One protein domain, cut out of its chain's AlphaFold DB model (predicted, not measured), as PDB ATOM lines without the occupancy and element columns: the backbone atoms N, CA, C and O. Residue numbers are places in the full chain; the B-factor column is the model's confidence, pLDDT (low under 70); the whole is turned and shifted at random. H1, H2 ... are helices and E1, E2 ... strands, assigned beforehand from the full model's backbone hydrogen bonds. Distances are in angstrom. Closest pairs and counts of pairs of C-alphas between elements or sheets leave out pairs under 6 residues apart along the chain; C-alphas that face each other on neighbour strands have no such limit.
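Overview. This is residues 92 to 163 of the 163 residues of the protein "Sensor histidine kinase" of gamma proteobacterium IMCC2047 (UniProt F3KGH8). One short helix, H1, sits between a three-stranded antiparallel sheet, E1 to E3, and the two-stranded hairpin E4 and E5, while residues 116 to 123 of the E2 to E3 loop stick out. The printed part has 72 residues, with five named strands and one named helix in the order E1 E2 E3 H1 E4 E5; the class is mixed, with 31 residues in named elements, under half. It is compact, with a radius of gyration of the C-alphas of 11.7 A and spans of 33 by 29 by 18 A.

Arrangement. Start at E1, residues 100 to 104, and E2, residues 107 to 112, an antiparallel hairpin with N 102 and O 109 2.8 A apart. E3, residues 127 to 129, forms a hairpin with E2, N 108 to O 128 being 2.7 A; the three make a meander, each strand the antiparallel neighbour of the one before. H1, residues 136 to 142, is on this sheet at a height of 8.9 A, across the strands at 87 degrees to E2 on the local plane; its closest C-alphas to E1 are Leu 142 and Arg 103, 6.4 A. Every O i to N i+4 pair in H1 is within hydrogen-bond range. E4, residues 148 to 152, and E5, residues 158 to 162, form an antiparallel hairpin, N 149 to O 161 being 3.0 A. The closest C-alphas of H1 and E4 are Gln 136 and Leu 152, 5.6 A. E4 and E5 are apart from E1, E2 and E3.

Along the chain. Find C-alpha 100 at (176.127, 120.576, 133.305), where E1 begins its 13.1 A. E2 spans 15.0 A, E3 6.7 A. Find C-alpha 136 at (183.141, 109.438, 131.311); H1 runs 10.0 A from there. E4 spans 12.5 A, and E5 13.0 A to C-alpha 162 at (181.187, 116.240, 123.352).

Size, cuts and confidence. The farthest C-alphas, Lys 94 and Gly 105, are 33.5 A apart. The printed part has no cut; its long link is E2 to E3, and pLDDT is under 70 in residues 113 to 125.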
ATOM      1  N   PHE A  92     167.741 117.821 122.494       82.94
ATOM      2  CA  PHE A  92     167.825 117.856 121.028       82.94
ATOM      3  C   PHE A  92     167.790 116.460 120.401       82.94
ATOM      4  O   PHE A  92     168.293 115.478 120.943       82.94
ATOM      5  N   GLY A  93     167.201 116.363 119.208       81.94
ATOM      6  CA  GLY A  93     166.971 115.074 118.560       81.94
ATOM      7  C   GLY A  93     166.050 114.170 119.389       81.94
ATOM      8  O   GLY A  93     165.183 114.645 120.116       81.94
ATOM      9  N   LYS A  94     166.214 112.848 119.262       82.94
ATOM     10  CA  LYS A  94     165.404 111.871 120.016       82.94
ATOM     11  C   LYS A  94     165.954 111.586 121.417       82.94
ATOM     12  O   LYS A  94     165.175 111.298 122.321       82.94
ATOM     13  N   THR A  95     167.278 111.634 121.571       85.94
ATOM     14  CA  THR A  95     168.005 111.166 122.765       85.94
ATOM     15  C   THR A  95     169.104 112.129 123.223       85.94
ATOM     16  O   THR A  95     169.877 111.774 124.104       85.94
ATOM     17  N   GLY A  96     169.247 113.292 122.582       86.31
ATOM     18  CA  GLY A  96     170.290 114.259 122.913       86.31
ATOM     19  C   GLY A  96     169.878 115.144 124.081       86.31
ATOM     20  O   GLY A  96     168.735 115.597 124.166       86.31
ATOM     21  N   GLU A  97     170.830 115.415 124.961       86.12
ATOM     22  CA  GLU A  97     170.655 116.256 126.139       86.12
ATOM     23  C   GLU A  97     171.883 117.155 126.323       86.12
ATOM     24  O   GLU A  97     172.976 116.839 125.848       86.12
ATOM     25  N   PHE A  98     171.693 118.275 127.019       87.19
ATOM     26  CA  PHE A  98     172.797 119.025 127.608       87.19
ATOM     27  C   PHE A  98     172.870 118.670 129.084       87.19
ATOM     28  O   PHE A  98     171.854 118.700 129.777       87.19
ATOM     29  N   ALA A  99     174.070 118.360 129.554       88.69
ATOM     30  CA  ALA A  99     174.341 118.150 130.963       88.69
ATOM     31  C   ALA A  99     175.363 119.184 131.426       88.69
ATOM     32  O   ALA A  99     176.307 119.501 130.703       88.69
ATOM     33  N   LEU A 100     175.182 119.687 132.642       89.69
ATOM     34  CA  LEU A 100     176.127 120.576 133.305       89.69
ATOM     35  C   LEU A 100     176.409 120.009 134.685       89.69
ATOM     36  O   LEU A 100     175.479 119.669 135.415       89.69
ATOM     37  N   ALA A 101     177.677 119.938 135.063       91.62
ATOM     38  CA  ALA A 101     178.077 119.533 136.398       91.62
ATOM     39  C   ALA A 101     179.149 120.472 136.942       91.62
ATOM     40  O   ALA A 101     179.861 121.133 136.188       91.62
ATOM     41  N   LYS A 102     179.276 120.496 138.266       91.31
ATOM     42  CA  LYS A 102     180.430 121.050 138.967       91.31
ATOM     43  C   LYS A 102     181.208 119.923 139.629       91.31
ATOM     44  O   LYS A 102     180.631 118.921 140.049       91.31
ATOM     45  N   ARG A 103     182.513 120.114 139.778       94.25
ATOM     46  CA  ARG A 103     183.323 119.271 140.652       94.25
ATOM     47  C   ARG A 103     183.228 119.798 142.081       94.25
ATOM     48  O   ARG A 103     183.436 120.987 142.308       94.25
ATOM     49  N   ASP A 104     182.937 118.909 143.019       92.44
ATOM     50  CA  ASP A 104     182.923 119.174 144.456       92.44
ATOM     51  C   ASP A 104     183.794 118.118 145.151       92.44
ATOM     52  O   ASP A 104     183.384 116.977 145.366       92.44
ATOM     53  N   GLY A 105     185.070 118.453 145.362       92.50
ATOM     54  CA  GLY A 105     186.086 117.499 145.815       92.50
ATOM     55  C   GLY A 105     186.226 116.290 144.877       92.50
ATOM     56  O   GLY A 105     186.597 116.427 143.706       92.50
ATOM     57  N   GLU A 106     185.915 115.103 145.404       92.94
ATOM     58  CA  GLU A 106     185.942 113.818 144.687       92.94
ATOM     59  C   GLU A 106     184.585 113.442 144.071       92.94
ATOM     60  O   GLU A 106     184.360 112.292 143.686       92.94
ATOM     61  N   GLN A 107     183.669 114.402 143.958       93.44
ATOM     62  CA  GLN A 107     182.329 114.196 143.426       93.44
ATOM     63  C   GLN A 107     182.057 115.106 142.224       93.44
ATOM     64  O   GLN A 107     182.529 116.240 142.138       93.44
ATOM     65  N   MET A 108     181.270 114.594 141.286       93.31
ATOM     66  CA  MET A 108     180.673 115.326 140.178       93.31
ATOM     67  C   MET A 108     179.222 115.601 140.546       93.31
ATOM     68  O   MET A 108     178.415 114.674 140.605       93.31
ATOM     69  N   VAL A 109     178.905 116.864 140.804       90.88
ATOM     70  CA  VAL A 109     177.557 117.309 141.146       90.88
ATOM     71  C   VAL A 109     176.891 117.850 139.887       90.88
ATOM     72  O   VAL A 109     177.223 118.941 139.424       90.88
ATOM     73  N   PHE A 110     175.965 117.088 139.319       87.69
ATOM     74  CA  PHE A 110     175.169 117.489 138.165       87.69
ATOM     75  C   PHE A 110     174.206 118.607 138.565       87.69
ATOM     76  O   PHE A 110     173.330 118.439 139.413       87.69
ATOM     77  N   LEU A 111     174.412 119.764 137.946       84.75
ATOM     78  CA  LEU A 111     173.636 120.983 138.128       84.75
ATOM     79  C   LEU A 111     172.446 121.035 137.167       84.75
ATOM     80  O   LEU A 111     171.382 121.522 137.535       84.75
ATOM     81  N   LEU A 112     172.635 120.517 135.949       79.44
ATOM     82  CA  LEU A 112     171.596 120.334 134.938       79.44
ATOM     83  C   LEU A 112     171.713 118.909 134.401       79.44
ATOM     84  O   LEU A 112     172.768 118.515 133.900       79.44
ATOM     85  N   ALA A 113     170.639 118.141 134.531       64.81
ATOM     86  CA  ALA A 113     170.500 116.821 133.939       64.81
ATOM     87  C   ALA A 113     169.022 116.612 133.604       64.81
ATOM     88  O   ALA A 113     168.163 116.754 134.476       64.81
ATOM     89  N   GLN A 114     168.724 116.292 132.347       64.50
ATOM     90  CA  GLN A 114     167.356 116.114 131.882       64.50
ATOM     91  C   GLN A 114     167.128 114.701 131.346       64.50
ATOM     92  O   GLN A 114     167.652 114.334 130.303       64.50
ATOM     93  N   ARG A 115     166.274 113.938 132.035       55.41
ATOM     94  CA  ARG A 115     164.913 113.557 131.605       55.41
ATOM     95  C   ARG A 115     164.425 112.462 132.555       55.41
ATOM     96  O   ARG A 115     164.873 111.330 132.447       55.41
ATOM     97  N   ASP A 116     163.571 112.840 133.505       46.09
ATOM     98  CA  ASP A 116     162.343 112.115 133.852       46.09
ATOM     99  C   ASP A 116     161.625 112.810 135.017       46.09
ATOM    100  O   ASP A 116     162.031 112.709 136.170       46.09
ATOM    101  N   GLU A 117     160.477 113.424 134.722       43.50
ATOM    102  CA  GLU A 117     159.446 113.708 135.733       43.50
ATOM    103  C   GLU A 117     158.766 112.423 136.249       43.50
ATOM    104  O   GLU A 117     157.913 112.464 137.129       43.50
ATOM    105  N   SER A 118     159.114 111.256 135.697       43.38
ATOM    106  CA  SER A 118     158.450 109.978 135.979       43.38
ATOM    107  C   SER A 118     159.297 108.982 136.777       43.38
ATOM    108  O   SER A 118     158.774 107.951 137.201       43.38
ATOM    109  N   SER A 119     160.579 109.263 137.030       42.09
ATOM    110  CA  SER A 119     161.433 108.351 137.788       42.09
ATOM    111  C   SER A 119     161.487 108.774 139.252       42.09
ATOM    112  O   SER A 119     162.165 109.726 139.627       42.09
ATOM    113  N   LYS A 120     160.800 108.011 140.110       39.09
ATOM    114  CA  LYS A 120     160.851 108.095 141.585       39.09
ATOM    115  C   LYS A 120     162.261 107.891 142.189       39.09
ATOM    116  O   LYS A 120     162.389 107.882 143.405       39.09
ATOM    117  N   ASN A 121     163.306 107.768 141.362       40.34
ATOM    118  CA  ASN A 121     164.717 107.626 141.742       40.34
ATOM    119  C   ASN A 121     165.554 108.888 141.433       40.34
ATOM    120  O   ASN A 121     166.749 108.792 141.150       40.34
ATOM    121  N   ALA A 122     164.939 110.073 141.473       45.22
ATOM    122  CA  ALA A 122     165.569 111.361 141.158       45.22
ATOM    123  C   ALA A 122     166.798 111.725 142.028       45.22
ATOM    124  O   ALA A 122     167.580 112.593 141.637       45.22
ATOM    125  N   ASP A 123     167.016 111.048 143.161       43.50
ATOM    126  CA  ASP A 123     168.121 111.345 144.087       43.50
ATOM    127  C   ASP A 123     169.455 110.666 143.744       43.50
ATOM    128  O   ASP A 123     170.513 111.170 144.117       43.50
ATOM    129  N   ILE A 124     169.461 109.559 142.993       44.94
ATOM    130  CA  ILE A 124     170.694 108.777 142.762       44.94
ATOM    131  C   ILE A 124     171.611 109.459 141.721       44.94
ATOM    132  O   ILE A 124     172.798 109.164 141.631       44.94
ATOM    133  N   SER A 125     171.078 110.406 140.938       54.34
ATOM    134  CA  SER A 125     171.703 110.882 139.695       54.34
ATOM    135  C   SER A 125     172.323 112.283 139.755       54.34
ATOM    136  O   SER A 125     172.825 112.764 138.738       54.34
ATOM    137  N   ARG A 126     172.307 112.961 140.912       71.31
ATOM    138  CA  ARG A 126     172.932 114.291 141.042       71.31
ATOM    139  C   ARG A 126     174.401 114.235 141.411       71.31
ATOM    140  O   ARG A 126     175.109 115.189 141.126       71.31
ATOM    141  N   ILE A 127     174.863 113.160 142.039       85.31
ATOM    142  CA  ILE A 127     176.224 113.069 142.565       85.31
ATOM    143  C   ILE A 127     176.847 111.767 142.076       85.31
ATOM    144  O   ILE A 127     176.424 110.683 142.462       85.31
ATOM    145  N   VAL A 128     177.867 111.875 141.229       90.31
ATOM    146  CA  VAL A 128     178.628 110.729 140.719       90.31
ATOM    147  C   VAL A 128     180.076 110.857 141.191       90.31
ATOM    148  O   VAL A 128     180.654 111.932 141.043       90.31
ATOM    149  N   PRO A 129     180.710 109.808 141.741       92.06
ATOM    150  CA  PRO A 129     182.115 109.882 142.136       92.06
ATOM    151  C   PRO A 129     183.032 110.209 140.947       92.06
ATOM    152  O   PRO A 129     182.878 109.644 139.863       92.06
ATOM    153  N   MET A 130     184.026 111.080 141.152       92.81
ATOM    154  CA  MET A 130     185.060 111.398 140.150       92.81
ATOM    155  C   MET A 130     185.829 110.146 139.700       92.81
ATOM    156  O   MET A 130     186.306 110.076 138.567       92.81
ATOM    157  N   GLN A 131     185.935 109.154 140.587       90.31
ATOM    158  CA  GLN A 131     186.555 107.860 140.333       90.31
ATOM    159  C   GLN A 131     185.480 106.821 139.990       90.31
ATOM    160  O   GLN A 131     184.507 106.664 140.718       90.31
ATOM    161  N   GLY A 132     185.648 106.080 138.892       86.44
ATOM    162  CA  GLY A 132     184.725 105.003 138.517       86.44
ATOM    163  C   GLY A 132     184.543 104.841 137.010       86.44
ATOM    164  O   GLY A 132     185.289 105.406 136.210       86.44
ATOM    165  N   GLY A 133     183.534 104.075 136.597       88.62
ATOM    166  CA  GLY A 133     183.237 103.816 135.180       88.62
ATOM    167  C   GLY A 133     182.218 104.764 134.536       88.62
ATOM    168  O   GLY A 133     182.213 104.880 133.313       88.62
ATOM    169  N   LEU A 134     181.380 105.431 135.337       91.94
ATOM    170  CA  LEU A 134     180.253 106.254 134.876       91.94
ATOM    171  C   LEU A 134     180.651 107.695 134.543       91.94
ATOM    172  O   LEU A 134     181.674 108.192 135.021       91.94
ATOM    173  N   ALA A 135     179.800 108.372 133.769       93.62
ATOM    174  CA  ALA A 135     179.938 109.785 133.416       93.62
ATOM    175  C   ALA A 135     181.306 110.134 132.801       93.62
ATOM    176  O   ALA A 135     181.893 111.172 133.107       93.62
ATOM    177  N   GLN A 136     181.823 109.266 131.928       95.88
ATOM    178  CA  GLN A 136     183.141 109.438 131.311       95.88
ATOM    179  C   GLN A 136     183.285 110.781 130.577       95.88
ATOM    180  O   GLN A 136     184.272 111.462 130.845       95.88
ATOM    181  N   PRO A 137     182.321 111.221 129.735       95.81
ATOM    182  CA  PRO A 137     182.437 112.516 129.064       95.81
ATOM    183  C   PRO A 137     182.488 113.682 130.058       95.81
ATOM    184  O   PRO A 137     183.362 114.537 129.971       95.81
ATOM    185  N   MET A 138     181.596 113.680 131.057       95.50
ATOM    186  CA  MET A 138     181.526 114.752 132.056       95.50
ATOM    187  C   MET A 138     182.804 114.836 132.891       95.50
ATOM    188  O   MET A 138     183.265 115.922 133.226       95.50
ATOM    189  N   ARG A 139     183.410 113.691 133.208       96.06
ATOM    190  CA  ARG A 139     184.679 113.651 133.931       96.06
ATOM    191  C   ARG A 139     185.804 114.315 133.151       96.06
ATOM    192  O   ARG A 139     186.612 115.011 133.755       96.06
ATOM    193  N   GLU A 140     185.877 114.088 131.844       96.56
ATOM    194  CA  GLU A 140     186.879 114.742 131.005       96.56
ATOM    195  C   GLU A 140     186.630 116.256 130.923       96.56
ATOM    196  O   GLU A 140     187.572 117.025 131.118       96.56
ATOM    197  N   ALA A 141     185.367 116.685 130.808       95.94
ATOM    198  CA  ALA A 141     184.980 118.098 130.910       95.94
ATOM    199  C   ALA A 141     185.437 118.732 132.238       95.94
ATOM    200  O   ALA A 141     186.083 119.776 132.263       95.94
ATOM    201  N   LEU A 142     185.157 118.073 133.369       95.81
ATOM    202  CA  LEU A 142     185.509 118.560 134.709       95.81
ATOM    203  C   LEU A 142     187.015 118.531 135.007       95.81
ATOM    204  O   LEU A 142     187.461 119.159 135.970       95.81
ATOM    205  N   LYS A 143     187.809 117.818 134.201       95.25
ATOM    206  CA  LYS A 143     189.279 117.907 134.202       95.25
ATOM    207  C   LYS A 143     189.800 119.076 133.358       95.25
ATOM    208  O   LYS A 143     191.002 119.318 133.364       95.25
ATOM    209  N   GLY A 144     188.924 119.795 132.656       93.50
ATOM    210  CA  GLY A 144     189.280 120.885 131.749       93.50
ATOM    211  C   GLY A 144     189.700 120.416 130.356       93.50
ATOM    212  O   GLY A 144     190.289 121.194 129.609       93.50
ATOM    213  N   HIS A 145     189.439 119.157 129.999       96.06
ATOM    214  CA  HIS A 145     189.650 118.682 128.638       96.06
ATOM    215  C   HIS A 145     188.457 119.039 127.756       96.06
ATOM    216  O   HIS A 145     187.341 119.189 128.242       96.06
ATOM    217  N   SER A 146     188.702 119.098 126.449       95.19
ATOM    218  CA  SER A 146     187.667 119.267 125.435       95.19
ATOM    219  C   SER A 146     187.796 118.198 124.360       95.19
ATOM    220  O   SER A 146     188.917 117.864 123.963       95.19
ATOM    221  N   GLY A 147     186.686 117.702 123.831       96.69
ATOM    222  CA  GLY A 147     186.729 116.745 122.730       96.69
ATOM    223  C   GLY A 147     185.423 116.006 122.512       96.69
ATOM    224  O   GLY A 147     184.366 116.424 122.971       96.69
ATOM    225  N   THR A 148     185.505 114.886 121.795       97.81
ATOM    226  CA  THR A 148     184.387 113.948 121.661       97.81
ATOM    227  C   THR A 148     184.826 112.543 122.006       97.81
ATOM    228  O   THR A 148     185.965 112.158 121.743       97.81
ATOM    229  N   LEU A 149     183.916 111.764 122.585       97.12
ATOM    230  CA  LEU A 149     184.145 110.349 122.836       97.12
ATOM    231  C   LEU A 149     182.841 109.557 122.823       97.12
ATOM    232  O   LEU A 149     181.746 110.108 122.971       97.12
ATOM    233  N   VAL A 150     182.977 108.241 122.673       97.06
ATOM    234  CA  VAL A 150     181.897 107.285 122.917       97.06
ATOM    235  C   VAL A 150     182.157 106.609 124.257       97.06
ATOM    236  O   VAL A 150     183.105 105.837 124.383       97.06
ATOM    237  N   GLY A 151     181.324 106.891 125.255       95.69
ATOM    238  CA  GLY A 151     181.565 106.477 126.638       95.69
ATOM    239  C   GLY A 151     180.282 106.361 127.447       95.69
ATOM    240  O   GLY A 151     179.197 106.634 126.941       95.69
ATOM    241  N   LEU A 152     180.403 105.909 128.693       94.44
ATOM    242  CA  LEU A 152     179.253 105.764 129.588       94.44
ATOM    243  C   LEU A 152     178.806 107.129 130.126       94.44
ATOM    244  O   LEU A 152     179.628 107.878 130.662       94.44
ATOM    245  N   ASP A 153     177.513 107.432 130.016       91.38
ATOM    246  CA  ASP A 153     176.882 108.575 130.679       91.38
ATOM    247  C   ASP A 153     176.723 108.326 132.195       91.38
ATOM    248  O   ASP A 153     177.190 107.321 132.744       91.38
ATOM    249  N   TYR A 154     176.106 109.269 132.909       88.25
ATOM    250  CA  TYR A 154     175.864 109.143 134.352       88.25
ATOM    251  C   TYR A 154     174.791 108.095 134.701       88.25
ATOM    252  O   TYR A 154     174.721 107.663 135.847       88.25
ATOM    253  N   ARG A 155     173.998 107.643 133.718       85.88
ATOM    254  CA  ARG A 155     173.012 106.555 133.843       85.88
ATOM    255  C   ARG A 155     173.591 105.188 133.457       85.88
ATOM    256  O   ARG A 155     172.928 104.174 133.642       85.88
ATOM    257  N   GLY A 156     174.814 105.144 132.924       89.19
ATOM    258  CA  GLY A 156     175.468 103.922 132.457       89.19
ATOM    259  C   GLY A 156     175.144 103.533 131.012       89.19
ATOM    260  O   GLY A 156     175.475 102.422 130.600       89.19
ATOM    261  N   PHE A 157     174.544 104.419 130.215       90.44
ATOM    262  CA  PHE A 157     174.336 104.199 128.785       90.44
ATOM    263  C   PHE A 157     175.552 104.643 127.977       90.44
ATOM    264  O   PHE A 157     176.158 105.678 128.247       90.44
ATOM    265  N   LYS A 158     175.904 103.874 126.941       95.19
ATOM    266  CA  LYS A 158     176.948 104.270 125.991       95.19
ATOM    267  C   LYS A 158     176.404 105.361 125.067       95.19
ATOM    268  O   LYS A 158     175.466 105.113 124.312       95.19
ATOM    269  N   VAL A 159     177.020 106.537 125.103       94.75
ATOM    270  CA  VAL A 159     176.609 107.723 124.347       94.75
ATOM    271  C   VAL A 159     177.778 108.288 123.549       94.75
ATOM    272  O   VAL A 159     178.929 108.174 123.967       94.75
ATOM    273  N   LEU A 160     177.479 108.909 122.406       97.00
ATOM    274  CA  LEU A 160     178.395 109.831 121.737       97.00
ATOM    275  C   LEU A 160     178.219 111.207 122.381       97.00
ATOM    276  O   LEU A 160     177.125 111.766 122.322       97.00
ATOM    277  N   ALA A 161     179.279 111.743 122.976       96.69
ATOM    278  CA  ALA A 161     179.241 113.018 123.677       96.69
ATOM    279  C   ALA A 161     180.396 113.920 123.246       96.69
ATOM    280  O   ALA A 161     181.482 113.434 122.921       96.69
ATOM    281  N   ALA A 162     180.145 115.228 123.294       97.50
ATOM    282  CA  ALA A 162     181.187 116.240 123.352       97.50
ATOM    283  C   ALA A 162     181.241 116.836 124.757       97.50
ATOM    284  O   ALA A 162     180.224 116.859 125.457       97.50
ATOM    285  N   TYR A 163     182.424 117.281 125.150       96.19
ATOM    286  CA  TYR A 163     182.722 117.849 126.457       96.19
ATOM    287  C   TYR A 163     183.767 118.952 126.321       96.19
ATOM    288  O   TYR A 163     184.510 118.931 125.307       96.19
TER     289      TYR A 163